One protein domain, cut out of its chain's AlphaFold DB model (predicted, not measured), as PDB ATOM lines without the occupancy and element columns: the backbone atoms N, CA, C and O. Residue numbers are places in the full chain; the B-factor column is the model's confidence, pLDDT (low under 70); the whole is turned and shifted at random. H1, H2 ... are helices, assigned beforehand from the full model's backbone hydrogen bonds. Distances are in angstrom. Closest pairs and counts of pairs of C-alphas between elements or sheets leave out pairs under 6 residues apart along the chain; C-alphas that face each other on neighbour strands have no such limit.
ATOM      1  N   GLY A   2     295.580 393.403 317.724       37.22
ATOM      2  CA  GLY A   2     295.431 391.947 317.744       37.22
ATOM      3  C   GLY A   2     296.638 391.330 317.058       37.22
ATOM      4  O   GLY A   2     296.679 391.285 315.833       37.22
ATOM      5  N   GLY A   3     297.653 390.962 317.840       39.53
ATOM      6  CA  GLY A   3     298.695 390.075 317.347       39.53
ATOM      7  C   GLY A   3     298.033 388.740 317.047       39.53
ATOM      8  O   GLY A   3     297.358 388.198 317.917       39.53
ATOM      9  N   LEU A   4     298.160 388.262 315.811       44.38
ATOM     10  CA  LEU A   4     297.805 386.890 315.472       44.38
ATOM     11  C   LEU A   4     298.624 385.992 316.406       44.38
ATOM     12  O   LEU A   4     299.853 385.988 316.315       44.38
ATOM     13  N   ALA A   5     297.962 385.335 317.360       57.12
ATOM     14  CA  ALA A   5     298.614 384.392 318.254       57.12
ATOM     15  C   ALA A   5     299.221 383.296 317.377       57.12
ATOM     16  O   ALA A   5     298.513 382.632 316.622       57.12
ATOM     17  N   VAL A   6     300.547 383.167 317.393       67.50
ATOM     18  CA  VAL A   6     301.215 382.136 316.600       67.50
ATOM     19  C   VAL A   6     300.901 380.800 317.268       67.50
ATOM     20  O   VAL A   6     301.291 380.609 318.421       67.50
ATOM     21  N   PRO A   7     300.202 379.875 316.589       72.50
ATOM     22  CA  PRO A   7     299.796 378.630 317.217       72.50
ATOM     23  C   PRO A   7     301.028 377.818 317.629       72.50
ATOM     24  O   PRO A   7     301.992 377.676 316.872       72.50
ATOM     25  N   LEU A   8     300.984 377.247 318.835       78.50
ATOM     26  CA  LEU A   8     302.093 376.487 319.425       78.50
ATOM     27  C   LEU A   8     302.363 375.141 318.726       78.50
ATOM     28  O   LEU A   8     303.346 374.459 319.026       78.50
ATOM     29  N   ALA A   9     301.469 374.727 317.832       82.50
ATOM     30  CA  ALA A   9     301.582 373.531 317.014       82.50
ATOM     31  C   ALA A   9     301.060 373.811 315.604       82.50
ATOM     32  O   ALA A   9     300.210 374.677 315.400       82.50
ATOM     33  N   THR A  10     301.555 373.052 314.632       84.06
ATOM     34  CA  THR A  10     301.142 373.193 313.235       84.06
ATOM     35  C   THR A  10     300.019 372.220 312.883       84.06
ATOM     36  O   THR A  10     299.831 371.183 313.525       84.06
ATOM     37  N   THR A  11     299.295 372.504 311.801       81.00
ATOM     38  CA  THR A  11     298.300 371.578 311.236       81.00
ATOM     39  C   THR A  11     298.915 370.231 310.844       81.00
ATOM     40  O   THR A  11     298.265 369.196 310.979       81.00
ATOM     41  N   ASN A  12     300.192 370.213 310.449       83.06
ATOM     42  CA  ASN A  12     300.923 368.986 310.143       83.06
ATOM     43  C   ASN A  12     301.138 368.108 311.390       83.06
ATOM     44  O   ASN A  12     301.006 366.887 311.318       83.06
ATOM     45  N   ASP A  13     301.394 368.715 312.554       81.69
ATOM     46  CA  ASP A  13     301.525 367.984 313.822       81.69
ATOM     47  C   ASP A  13     300.200 367.323 314.232       81.69
ATOM     48  O   ASP A  13     300.186 366.219 314.787       81.69
ATOM     49  N   VAL A  14     299.074 367.981 313.929       79.75
ATOM     50  CA  VAL A  14     297.726 367.431 314.135       79.75
ATOM     51  C   VAL A  14     297.472 366.279 313.163       79.75
ATOM     52  O   VAL A  14     297.066 365.200 313.597       79.75
ATOM     53  N   ALA A  15     297.768 366.463 311.875       81.38
ATOM     54  CA  ALA A  15     297.590 365.440 310.845       81.38
ATOM     55  C   ALA A  15     298.418 364.175 311.129       81.38
ATOM     56  O   ALA A  15     297.905 363.059 311.027       81.38
ATOM     57  N   ALA A  16     299.667 364.336 311.575       82.81
ATOM     58  CA  ALA A  16     300.537 363.230 311.975       82.81
ATOM     59  C   ALA A  16     299.966 362.411 313.147       82.81
ATOM     60  O   ALA A  16     300.320 361.245 313.323       82.81
ATOM     61  N   ARG A  17     299.089 363.012 313.960       75.12
ATOM     62  CA  ARG A  17     298.539 362.401 315.174       75.12
ATOM     63  C   ARG A  17     297.134 361.835 314.991       75.12
ATOM     64  O   ARG A  17     296.820 360.823 315.608       75.12
ATOM     65  N   LEU A  18     296.316 362.476 314.160       77.25
ATOM     66  CA  LEU A  18     294.975 362.016 313.795       77.25
ATOM     67  C   LEU A  18     295.021 360.916 312.715       77.25
ATOM     68  O   LEU A  18     294.134 360.070 312.650       77.25
ATOM     69  N   GLY A  19     296.073 360.918 311.890       75.81
ATOM     70  CA  GLY A  19     296.158 360.139 310.659       75.81
ATOM     71  C   GLY A  19     295.606 360.931 309.468       75.81
ATOM     72  O   GLY A  19     294.575 361.595 309.564       75.81
ATOM     73  N   GLN A  20     296.290 360.856 308.322       70.25
ATOM     74  CA  GLN A  20     295.989 361.671 307.133       70.25
ATOM     75  C   GLN A  20     294.572 361.482 306.575       70.25
ATOM     76  O   GLN A  20     294.004 362.429 306.043       70.25
ATOM     77  N   SER A  21     293.979 360.294 306.715       67.56
ATOM     78  CA  SER A  21     292.609 360.034 306.260       67.56
ATOM     79  C   SER A  21     291.570 360.790 307.083       67.56
ATOM     80  O   SER A  21     290.695 361.419 306.512       67.56
ATOM     81  N   ALA A  22     291.706 360.789 308.412       65.00
ATOM     82  CA  ALA A  22     290.785 361.494 309.299       65.00
ATOM     83  C   ALA A  22     290.966 363.017 309.225       65.00
ATOM     84  O   ALA A  22     290.031 363.760 309.491       65.00
ATOM     85  N   PHE A  23     292.167 363.490 308.876       73.19
ATOM     86  CA  PHE A  23     292.460 364.919 308.779       73.19
ATOM     87  C   PHE A  23     291.849 365.556 307.524       73.19
ATOM     88  O   PHE A  23     291.370 366.681 307.586       73.19
ATOM     89  N   ASN A  24     291.830 364.831 306.400       73.56
ATOM     90  CA  ASN A  24     291.280 365.334 305.137       73.56
ATOM     91  C   ASN A  24     289.762 365.567 305.179       73.56
ATOM     92  O   ASN A  24     289.254 366.367 304.398       73.56
ATOM     93  N   ASP A  25     289.054 364.895 306.089       69.12
ATOM     94  CA  ASP A  25     287.608 365.049 306.280       69.12
ATOM     95  C   ASP A  25     287.249 366.258 307.171       69.12
ATOM     96  O   ASP A  25     286.070 366.556 307.374       69.12
ATOM     97  N   VAL A  26     288.250 366.965 307.714       73.44
ATOM     98  CA  VAL A  26     288.064 368.104 308.622       73.44
ATOM     99  C   VAL A  26     288.324 369.422 307.894       73.44
ATOM    100  O   VAL A  26     289.313 369.590 307.183       73.44
ATOM    101  N   GLU A  27     287.448 370.400 308.112       78.25
ATOM    102  CA  GLU A  27     287.612 371.751 307.580       78.25
ATOM    103  C   GLU A  27     288.813 372.460 308.229       78.25
ATOM    104  O   GLU A  27     288.870 372.629 309.449       78.25
ATOM    105  N   LEU A  28     289.769 372.911 307.409       77.75
ATOM    106  CA  LEU A  28     291.012 373.549 307.869       77.75
ATOM    107  C   LEU A  28     290.768 374.745 308.801       77.75
ATOM    108  O   LEU A  28     291.459 374.876 309.807       77.75
ATOM    109  N   GLY A  29     289.744 375.561 308.526       78.38
ATOM    110  CA  GLY A  29     289.404 376.713 309.365       78.38
ATOM    111  C   GLY A  29     288.981 376.328 310.788       78.38
ATOM    112  O   GLY A  29     289.253 377.061 311.736       78.38
ATOM    113  N   VAL A  30     288.379 375.148 310.971       79.75
ATOM    114  CA  VAL A  30     288.043 374.622 312.303       79.75
ATOM    115  C   VAL A  30     289.307 374.168 313.030       79.75
ATOM    116  O   VAL A  30     289.448 374.405 314.229       79.75
ATOM    117  N   VAL A  31     290.254 373.547 312.321       82.62
ATOM    118  CA  VAL A  31     291.539 373.123 312.903       82.62
ATOM    119  C   VAL A  31     292.337 374.324 313.401       82.62
ATOM    120  O   VAL A  31     292.888 374.265 314.496       82.62
ATOM    121  N   GLU A  32     292.377 375.411 312.631       83.50
ATOM    122  CA  GLU A  32     293.070 376.649 313.007       83.50
ATOM    123  C   GLU A  32     292.463 377.271 314.270       83.50
ATOM    124  O   GLU A  32     293.184 377.504 315.238       83.50
ATOM    125  N   GLN A  33     291.136 377.415 314.324       83.81
ATOM    126  CA  GLN A  33     290.445 377.917 315.520       83.81
ATOM    127  C   GLN A  33     290.706 377.037 316.752       83.81
ATOM    128  O   GLN A  33     290.924 377.536 317.854       83.81
ATOM    129  N   LEU A  34     290.717 375.710 316.587       84.38
ATOM    130  CA  LEU A  34     291.021 374.790 317.685       84.38
ATOM    131  C   LEU A  34     292.486 374.873 318.124       84.38
ATOM    132  O   LEU A  34     292.767 374.713 319.311       84.38
ATOM    133  N   LEU A  35     293.416 375.110 317.199       87.00
ATOM    134  CA  LEU A  35     294.829 375.305 317.514       87.00
ATOM    135  C   LEU A  35     295.060 376.597 318.296       87.00
ATOM    136  O   LEU A  35     295.850 376.572 319.239       87.00
ATOM    137  N   GLU A  36     294.360 377.680 317.960       86.50
ATOM    138  CA  GLU A  36     294.398 378.935 318.720       86.50
ATOM    139  C   GLU A  36     293.925 378.707 320.159       86.50
ATOM    140  O   GLU A  36     294.691 378.901 321.101       86.50
ATOM    141  N   VAL A  37     292.722 378.150 320.338       85.50
ATOM    142  CA  VAL A  37     292.166 377.888 321.677       85.50
ATOM    143  C   VAL A  37     293.047 376.915 322.472       85.50
ATOM    144  O   VAL A  37     293.245 377.085 323.675       85.50
ATOM    145  N   ALA A  38     293.601 375.886 321.823       86.88
ATOM    146  CA  ALA A  38     294.498 374.939 322.482       86.88
ATOM    147  C   ALA A  38     295.820 375.593 322.907       86.88
ATOM    148  O   ALA A  38     296.355 375.249 323.966       86.88
ATOM    149  N   SER A  39     296.337 376.518 322.096       86.62
ATOM    150  CA  SER A  39     297.554 377.276 322.389       86.62
ATOM    151  C   SER A  39     297.324 378.218 323.566       86.62
ATOM    152  O   SER A  39     298.037 378.098 324.560       86.62
ATOM    153  N   ASP A  40     296.253 379.014 323.539       86.12
ATOM    154  CA  ASP A  40     295.866 379.918 324.632       86.12
ATOM    155  C   ASP A  40     295.733 379.175 325.964       86.12
ATOM    156  O   ASP A  40     296.225 379.608 327.014       86.12
ATOM    157  N   LEU A  41     295.092 378.005 325.935       86.69
ATOM    158  CA  LEU A  41     294.888 377.183 327.120       86.69
ATOM    159  C   LEU A  41     296.232 376.649 327.654       86.69
ATOM    160  O   LEU A  41     296.480 376.680 328.866       86.69
ATOM    161  N   ALA A  42     297.126 376.196 326.772       86.06
ATOM    162  CA  ALA A  42     298.458 375.737 327.154       86.06
ATOM    163  C   ALA A  42     299.331 376.877 327.713       86.06
ATOM    164  O   ALA A  42     299.970 376.690 328.753       86.06
ATOM    165  N   GLU A  43     299.321 378.057 327.090       87.06
ATOM    166  CA  GLU A  43     300.049 379.254 327.535       87.06
ATOM    167  C   GLU A  43     299.578 379.724 328.909       87.06
ATOM    168  O   GLU A  43     300.383 379.859 329.839       87.06
ATOM    169  N   THR A  44     298.260 379.866 329.070       86.38
ATOM    170  CA  THR A  44     297.629 380.257 330.336       86.38
ATOM    171  C   THR A  44     297.974 379.261 331.439       86.38
ATOM    172  O   THR A  44     298.272 379.629 332.579       86.38
ATOM    173  N   TRP A  45     297.989 377.966 331.118       86.00
ATOM    174  CA  TRP A  45     298.353 376.942 332.084       86.00
ATOM    175  C   TRP A  45     299.838 377.015 332.477       86.00
ATOM    176  O   TRP A  45     300.170 376.893 333.667       86.00
ATOM    177  N   MET A  46     300.728 377.226 331.501       86.25
ATOM    178  CA  MET A  46     302.173 377.324 331.711       86.25
ATOM    179  C   MET A  46     302.600 378.642 332.366       86.25
ATOM    180  O   MET A  46     303.677 378.661 332.974       86.25
ATOM    181  N   LEU A  47     301.748 379.672 332.345       84.81
ATOM    182  CA  LEU A  47     302.059 381.049 332.748       84.81
ATOM    183  C   LEU A  47     303.187 381.638 331.890       84.81
ATOM    184  O   LEU A  47     304.189 382.137 332.408       84.81
ATOM    185  N   TRP A  48     303.068 381.498 330.573       83.19
ATOM    186  CA  TRP A  48     303.940 382.206 329.641       83.19
ATOM    187  C   TRP A  48     303.360 383.595 329.389       83.19
ATOM    188  O   TRP A  48     302.241 383.713 328.916       83.19
ATOM    189  N   ASP A  49     304.111 384.642 329.736       75.19
ATOM    190  CA  ASP A  49     303.737 386.020 329.372       75.19
ATOM    191  C   ASP A  49     304.125 386.348 327.922       75.19
ATOM    192  O   ASP A  49     303.612 387.292 327.338       75.19
ATOM    193  N   GLU A  50     305.067 385.582 327.372       74.12
ATOM    194  CA  GLU A  50     305.557 385.695 326.004       74.12
ATOM    195  C   GLU A  50     305.945 384.297 325.519       74.12
ATOM    196  O   GLU A  50     306.571 383.524 326.267       74.12
ATOM    197  N   VAL A  51     305.540 383.972 324.291       72.50
ATOM    198  CA  VAL A  51     305.862 382.704 323.636       72.50
ATOM    199  C   VAL A  51     307.372 382.664 323.382       72.50
ATOM    200  O   VAL A  51     307.919 383.612 322.824       72.50
ATOM    201  N   PRO A  52     308.082 381.605 323.806       72.31
ATOM    202  CA  PRO A  52     309.512 381.496 323.552       72.31
ATOM    203  C   PRO A  52     309.800 381.363 322.050       72.31
ATOM    204  O   PRO A  52     309.087 380.645 321.354       72.31
ATOM    205  N   ASP A  53     310.913 381.948 321.589       71.19
ATOM    206  CA  ASP A  53     311.378 381.861 320.189       71.19
ATOM    207  C   ASP A  53     311.472 380.418 319.664       71.19
ATOM    208  O   ASP A  53     311.282 380.152 318.478       71.19
ATOM    209  N   LEU A  54     311.776 379.467 320.554       77.25
ATOM    210  CA  LEU A  54     311.811 378.041 320.254       77.25
ATOM    211  C   LEU A  54     310.804 377.303 321.133       77.25
ATOM    212  O   LEU A  54     311.025 377.097 322.331       77.25
ATOM    213  N   ILE A  55     309.715 376.856 320.513       81.56
ATOM    214  CA  ILE A  55     308.697 376.043 321.174       81.56
ATOM    215  C   ILE A  55     309.245 374.619 321.354       81.56
ATOM    216  O   ILE A  55     309.621 373.969 320.374       81.56
ATOM    217  N   PRO A  56     309.291 374.079 322.587       85.56
ATOM    218  CA  PRO A  56     309.718 372.704 322.800       85.56
ATOM    219  C   PRO A  56     308.780 371.717 322.094       85.56
ATOM    220  O   PRO A  56     307.566 371.780 322.274       85.56
ATOM    221  N   GLU A  57     309.337 370.715 321.408       85.69
ATOM    222  CA  GLU A  57     308.565 369.680 320.687       85.69
ATOM    223  C   GLU A  57     307.532 368.963 321.583       85.69
ATOM    224  O   GLU A  57     306.480 368.500 321.149       85.69
ATOM    225  N   LYS A  58     307.808 368.873 322.889       86.44
ATOM    226  CA  LYS A  58     306.871 368.274 323.850       86.44
ATOM    227  C   LYS A  58     305.610 369.115 324.044       86.44
ATOM    228  O   LYS A  58     304.560 368.539 324.304       86.44
ATOM    229  N   VAL A  59     305.721 370.439 323.942       86.50
ATOM    230  CA  VAL A  59     304.598 371.378 324.054       86.50
ATOM    231  C   VAL A  59     303.754 371.311 322.785       86.50
ATOM    232  O   VAL A  59     302.551 371.076 322.891       86.50
ATOM    233  N   SER A  60     304.378 371.373 321.603       88.50
ATOM    234  CA  SER A  60     303.655 371.248 320.327       88.50
ATOM    235  C   SER A  60     302.906 369.915 320.226       88.50
ATOM    236  O   SER A  60     301.734 369.875 319.858       88.50
ATOM    237  N   ARG A  61     303.519 368.814 320.684       87.19
ATOM    238  CA  ARG A  61     302.879 367.490 320.727       87.19
ATOM    239  C   ARG A  61     301.658 367.431 321.651       87.19
ATOM    240  O   ARG A  61     300.721 366.681 321.368       87.19
ATOM    241  N   VAL A  62     301.667 368.171 322.762       88.69
ATOM    242  CA  VAL A  62     300.518 368.257 323.678       88.69
ATOM    243  C   VAL A  62     299.386 369.043 323.025       88.69
ATOM    244  O   VAL A  62     298.269 368.534 322.976       88.69
ATOM    245  N   VAL A  63     299.683 370.215 322.462       88.50
ATOM    246  CA  VAL A  63     298.700 371.075 321.784       88.50
ATOM    247  C   VAL A  63     298.067 370.343 320.596       88.50
ATOM    248  O   VAL A  63     296.844 370.222 320.529       88.50
ATOM    249  N   ALA A  64     298.876 369.715 319.736       86.88
ATOM    250  CA  ALA A  64     298.375 368.882 318.643       86.88
ATOM    251  C   ALA A  64     297.516 367.709 319.147       86.88
ATOM    252  O   ALA A  64     296.509 367.351 318.541       86.88
ATOM    253  N   GLY A  65     297.880 367.117 320.289       86.62
ATOM    254  CA  GLY A  65     297.106 366.062 320.937       86.62
ATOM    255  C   GLY A  65     295.761 366.529 321.494       86.62
ATOM    256  O   GLY A  65     294.823 365.734 321.500       86.62
ATOM    257  N   MET A  66     295.656 367.778 321.952       85.12
ATOM    258  CA  MET A  66     294.396 368.373 322.408       85.12
ATOM    259  C   MET A  66     293.431 368.556 321.241       85.12
ATOM    260  O   MET A  66     292.280 368.136 321.339       85.12
ATOM    261  N   VAL A  67     293.921 369.098 320.122       86.00
ATOM    262  CA  VAL A  67     293.122 369.283 318.901       86.00
ATOM    263  C   VAL A  67     292.719 367.940 318.300       86.00
ATOM    264  O   VAL A  67     291.543 367.722 318.026       86.00
ATOM    265  N   ALA A  68     293.656 366.995 318.177       83.94
ATOM    266  CA  ALA A  68     293.346 365.661 317.669       83.94
ATOM    267  C   ALA A  68     292.280 364.952 318.522       83.94
ATOM    268  O   ALA A  68     291.383 364.308 317.984       83.94
ATOM    269  N   ARG A  69     292.331 365.116 319.852       82.44
ATOM    270  CA  ARG A  69     291.299 364.590 320.751       82.44
ATOM    271  C   ARG A  69     289.950 365.261 320.536       82.44
ATOM    272  O   ARG A  69     288.971 364.541 320.395       82.44
ATOM    273  N   ALA A  70     289.907 366.589 320.466       81.62
ATOM    274  CA  ALA A  70     288.671 367.330 320.220       81.62
ATOM    275  C   ALA A  70     287.999 366.923 318.896       81.62
ATOM    276  O   ALA A  70     286.781 366.776 318.849       81.62
ATOM    277  N   LEU A  71     288.793 366.668 317.850       80.44
ATOM    278  CA  LEU A  71     288.307 366.188 316.551       80.44
ATOM    279  C   LEU A  71     287.865 364.718 316.573       80.44
ATOM    280  O   LEU A  71     286.975 364.339 315.820       80.44
ATOM    281  N   SER A  72     288.457 363.892 317.439       75.12
ATOM    282  CA  SER A  72     288.107 362.470 317.577       75.12
ATOM    283  C   SER A  72     286.829 362.197 318.384       75.12
ATOM    284  O   SER A  72     286.401 361.045 318.456       75.12
ATOM    285  N   VAL A  73     286.223 363.214 319.012       69.62
ATOM    286  CA  VAL A  73     284.973 363.041 319.770       69.62
ATOM    287  C   VAL A  73     283.811 362.800 318.804       69.62
ATOM    288  O   VAL A  73     283.412 363.688 318.048       69.62
ATOM    289  N   ASP A  74     283.253 361.590 318.857       58.69
ATOM    290  CA  ASP A  74     282.084 361.193 318.076       58.69
ATOM    291  C   ASP A  74     280.840 361.997 318.525       58.69
ATOM    292  O   ASP A  74     280.505 361.993 319.713       58.69
ATOM    293  N   PRO A  75     280.133 362.691 317.607       54.34
ATOM    294  CA  PRO A  75     278.946 363.486 317.935       54.34
ATOM    295  C   PRO A  75     277.747 362.662 318.429       54.34
ATOM    296  O   PRO A  75     276.782 363.243 318.920       54.34
ATOM    297  N   SER A  76     277.769 361.335 318.271       48.50
ATOM    298  CA  SER A  76     276.706 360.442 318.750       48.50
ATOM    299  C   SER A  76     276.802 360.120 320.247       48.50
ATOM    300  O   SER A  76     275.854 359.578 320.822       48.50
ATOM    301  N   ILE A  77     277.914 360.476 320.893       50.66
ATOM    302  CA  ILE A  77     278.124 360.267 322.325       50.66
ATOM    303  C   ILE A  77     277.498 361.438 323.090       50.66
ATOM    304  O   ILE A  77     277.772 362.607 322.818       50.66
ATOM    305  N   SER A  78     276.604 361.126 324.033       38.31
ATOM    306  CA  SER A  78     275.886 362.149 324.794       38.31
ATOM    307  C   SER A  78     276.834 362.983 325.672       38.31
ATOM    308  O   SER A  78     277.818 362.451 326.191       38.31
ATOM    309  N   PRO A  79     276.497 364.269 325.894       41.31
ATOM    310  CA  PRO A  79     277.168 365.164 326.831       41.31
ATOM    311  C   PRO A  79     277.580 364.471 328.139       41.31
ATOM    312  O   PRO A  79     276.723 364.089 328.939       41.31
ATOM    313  N   GLY A  80     278.886 364.316 328.365       43.44
ATOM    314  CA  GLY A  80     279.426 363.801 329.624       43.44
ATOM    315  C   GLY A  80     279.898 362.349 329.632       43.44
ATOM    316  O   GLY A  80     280.231 361.860 330.705       43.44
ATOM    317  N   GLU A  81     279.979 361.656 328.499       38.75
ATOM    318  CA  GLU A  81     280.485 360.278 328.447       38.75
ATOM    319  C   GLU A  81     281.841 360.221 327.716       38.75
ATOM    320  O   GLU A  81     281.931 360.463 326.518       38.75
ATOM    321  N   THR A  82     282.923 359.911 328.441       48.44
ATOM    322  CA  THR A  82     284.266 359.719 327.857       48.44
ATOM    323  C   THR A  82     284.690 358.252 327.951       48.44
ATOM    324  O   THR A  82     284.615 357.629 329.008       48.44
ATOM    325  N   GLN A 107     281.916 369.821 325.020       52.47
ATOM    326  CA  GLN A 107     282.288 370.868 324.081       52.47
ATOM    327  C   GLN A 107     283.415 370.331 323.204       52.47
ATOM    328  O   GLN A 107     284.427 369.879 323.727       52.47
ATOM    329  N   ARG A 108     283.273 370.403 321.871       63.56
ATOM    330  CA  ARG A 108     284.344 370.146 320.874       63.56
ATOM    331  C   ARG A 108     285.529 371.122 321.004       63.56
ATOM    332  O   ARG A 108     286.204 371.434 320.033       63.56
ATOM    333  N   GLN A 109     285.737 371.671 322.189       72.44
ATOM    334  CA  GLN A 109     286.827 372.547 322.531       72.44
ATOM    335  C   GLN A 109     288.012 371.699 322.989       72.44
ATOM    336  O   GLN A 109     287.827 370.623 323.552       72.44
ATOM    337  N   PRO A 110     289.243 372.150 322.750       80.56
ATOM    338  CA  PRO A 110     290.421 371.448 323.223       80.56
ATOM    339  C   PRO A 110     290.502 371.524 324.755       80.56
ATOM    340  O   PRO A 110     290.396 372.601 325.336       80.56
ATOM    341  N   TRP A 111     290.745 370.391 325.423       82.00
ATOM    342  CA  TRP A 111     290.918 370.336 326.882       82.00
ATOM    343  C   TRP A 111     292.253 369.705 327.297       82.00
ATOM    344  O   TRP A 111     292.790 368.800 326.641       82.00
ATOM    345  N   LEU A 112     292.783 370.162 328.437       82.50
ATOM    346  CA  LEU A 112     293.997 369.610 329.044       82.50
ATOM    347  C   LEU A 112     293.691 368.378 329.891       82.50
ATOM    348  O   LEU A 112     293.066 368.471 330.953       82.50
ATOM    349  N   THR A 113     294.255 367.236 329.510       83.31
ATOM    350  CA  THR A 113     294.207 366.036 330.348       83.31
ATOM    351  C   THR A 113     295.194 366.127 331.508       83.31
ATOM    352  O   THR A 113     296.138 366.924 331.520       83.31
ATOM    353  N   ARG A 114     295.028 365.249 332.502       78.38
ATOM    354  CA  ARG A 114     295.983 365.126 333.610       78.38
ATOM    355  C   ARG A 114     297.405 364.814 333.125       78.38
ATOM    356  O   ARG A 114     298.355 365.348 333.689       78.38
ATOM    357  N   ASN A 115     297.548 363.986 332.090       79.88
ATOM    358  CA  ASN A 115     298.852 363.623 331.536       79.88
ATOM    359  C   ASN A 115     299.513 364.813 330.830       79.88
ATOM    360  O   ASN A 115     300.699 365.056 331.045       79.88
ATOM    361  N   ASP A 116     298.740 365.604 330.083       85.69
ATOM    362  CA  ASP A 116     299.237 366.827 329.442       85.69
ATOM    363  C   ASP A 116     299.766 367.811 330.486       85.69
ATOM    364  O   ASP A 116     300.888 368.298 330.374       85.69
ATOM    365  N   LYS A 117     299.010 368.019 331.572       85.88
ATOM    366  CA  LYS A 117     299.423 368.874 332.694       85.88
ATOM    367  C   LYS A 117     300.738 368.398 333.320       85.88
ATOM    368  O   LYS A 117     301.557 369.224 333.702       85.88
ATOM    369  N   ILE A 118     300.984 367.088 333.414       86.19
ATOM    370  CA  ILE A 118     302.264 366.553 333.918       86.19
ATOM    371  C   ILE A 118     303.418 366.910 332.973       86.19
ATOM    372  O   ILE A 118     304.471 367.340 333.443       86.19
ATOM    373  N   VAL A 119     303.225 366.764 331.659       86.50
ATOM    374  CA  VAL A 119     304.245 367.094 330.649       86.50
ATOM    375  C   VAL A 119     304.530 368.594 330.634       86.50
ATOM    376  O   VAL A 119     305.692 368.998 330.720       86.50
ATOM    377  N   LEU A 120     303.480 369.415 330.590       87.56
ATOM    378  CA  LEU A 120     303.592 370.871 330.565       87.56
ATOM    379  C   LEU A 120     304.190 371.423 331.863       87.56
ATOM    380  O   LEU A 120     304.845 372.462 331.835       87.56
ATOM    381  N   ARG A 121     304.035 370.734 333.006       86.12
ATOM    382  CA  ARG A 121     304.533 371.204 334.317       86.12
ATOM    383  C   ARG A 121     306.006 371.540 334.313       86.12
ATOM    384  O   ARG A 121     306.411 372.465 335.004       86.12
ATOM    385  N   ARG A 122     306.790 370.810 333.528       84.31
ATOM    386  CA  ARG A 122     308.228 371.033 333.408       84.31
ATOM    387  C   ARG A 122     308.580 372.334 332.679       84.31
ATOM    388  O   ARG A 122     309.679 372.839 332.863       84.31
ATOM    389  N   PHE A 123     307.666 372.849 331.864       83.88
ATOM    390  CA  PHE A 123     307.837 374.056 331.053       83.88
ATOM    391  C   PHE A 123     307.106 375.270 331.636       83.88
ATOM    392  O   PHE A 123     307.202 376.377 331.106       83.88
ATOM    393  N   SER A 124     306.372 375.071 332.732       82.38
ATOM    394  CA  SER A 124     305.643 376.139 333.396       82.38
ATOM    395  C   SER A 124     306.577 377.032 334.207       82.38
ATOM    396  O   SER A 124     307.465 376.546 334.903       82.38
ATOM    397  N   ARG A 125     306.309 378.342 334.195       76.50
ATOM    398  CA  ARG A 125     307.021 379.339 335.011       76.50
ATOM    399  C   ARG A 125     306.516 379.411 336.466       76.50
ATOM    400  O   ARG A 125     306.875 380.320 337.215       76.50
ATOM    401  N   ARG A 126     305.687 378.454 336.896       69.12
ATOM    402  CA  ARG A 126     305.170 378.366 338.270       69.12
ATOM    403  C   ARG A 126     306.319 378.176 339.265       69.12
ATOM    404  O   ARG A 126     307.058 377.202 339.182       69.12
ATOM    405  N   GLY A 127     306.421 379.081 340.238       61.19
ATOM    406  CA  GLY A 127     307.419 379.013 341.313       61.19
ATOM    407  C   GLY A 127     308.724 379.765 341.038       61.19
ATOM    408  O   GLY A 127     309.627 379.707 341.870       61.19
TER     409      GLY A 127
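AT A GLANCE: This is residues 2 to 82 and 107 to 127 of the 135 residues of an uncharacterized protein of Gordonia rubripertincta (UniProt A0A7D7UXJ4). Two longer helices, H3 and H4, cross at a steep angle and make the core; two short helices, H1 and H5, pack on H4 from opposite sides, H1 against H4's face turned from H5. A very short helix, H2, sits beyond H1 toward one end of the domain. The printed part has 102 residues with five named helices, in the order H1, H2, H3, H4, H5, and no named strand; the class is all helix, with 56 residues in the named elements. The whole is compact, with a radius of gyration of the C-alphas of 13.7 A, yet elongated in outline, spanning 42 by 27 by 26 A.

HOW THE PARTS SIT: The longest helix, H3, residues 28 to 46, touches H4, residues 57 to 72, at a steep tilt of 51 degrees, opposite ways; H4 does so with residues 63 to 67 alone, and the closest C-alphas, those of Ala 38 and Val 63, are 5.8 A apart. H4 is the hub, touching three helices. H1, residues 11 to 18, touches H4 at a steep tilt of 63 degrees, the same way, with the C-alphas of Val 14 and Ala 64 closest at 4.8 A. H5, residues 114 to 121, touches residues 58 to 62 of H4 alone at a shallow tilt of 26 degrees, opposite ways; the closest C-alphas are those of Val 62 and Asp 116, 6.1 A apart. H3 and H5 only just touch, with 3 pairs of C-alphas within 8 A, the closest being Met 46 and Leu 120 at 6.7 A. The packing is mostly crossed, that is, mostly at more than a shallow tilt. H2, residues 20 to 24, is close to H1 but not clearly touching it, with the C-alphas of Ala 15 and Phe 23 closest at 5.6 A. H2 and H4 are near each other, with 5 pairs of C-alphas within 10 A. H5 is apart from H1 and from H2. In all five helices every O i to N i+4 pair is within hydrogen-bond range.

IN THESE COORDINATES: H3 is 26.6 A from first to last C-alpha, beginning at C-alpha 28 (291.012, 373.549, 307.869). H4 is 21.9 A long, H1 10.4 A, H2 6.3 A and H5 10.5 A. C-alpha 11, where H1 begins, is at (298.300, 371.578, 311.236), and C-alpha 121, where H5 ends, is at (304.533, 371.204, 334.317).

THE WHOLE: The two C-alphas farthest apart, those of Asp 25 and Gly 127, are 42.6 A apart. Residues 83 to 106 are not printed; C-alphas 82 and 107 are 11.9 A apart across this cut, which lies in the link from H4 to H5. Of the links printed whole, H1 to H2 and H2 to H3 are tight and H3 to H4 is short. The mean pLDDT of the printed part is 75.9, and 22 residues are under 70, among them 2 to 6 and 73 to 82.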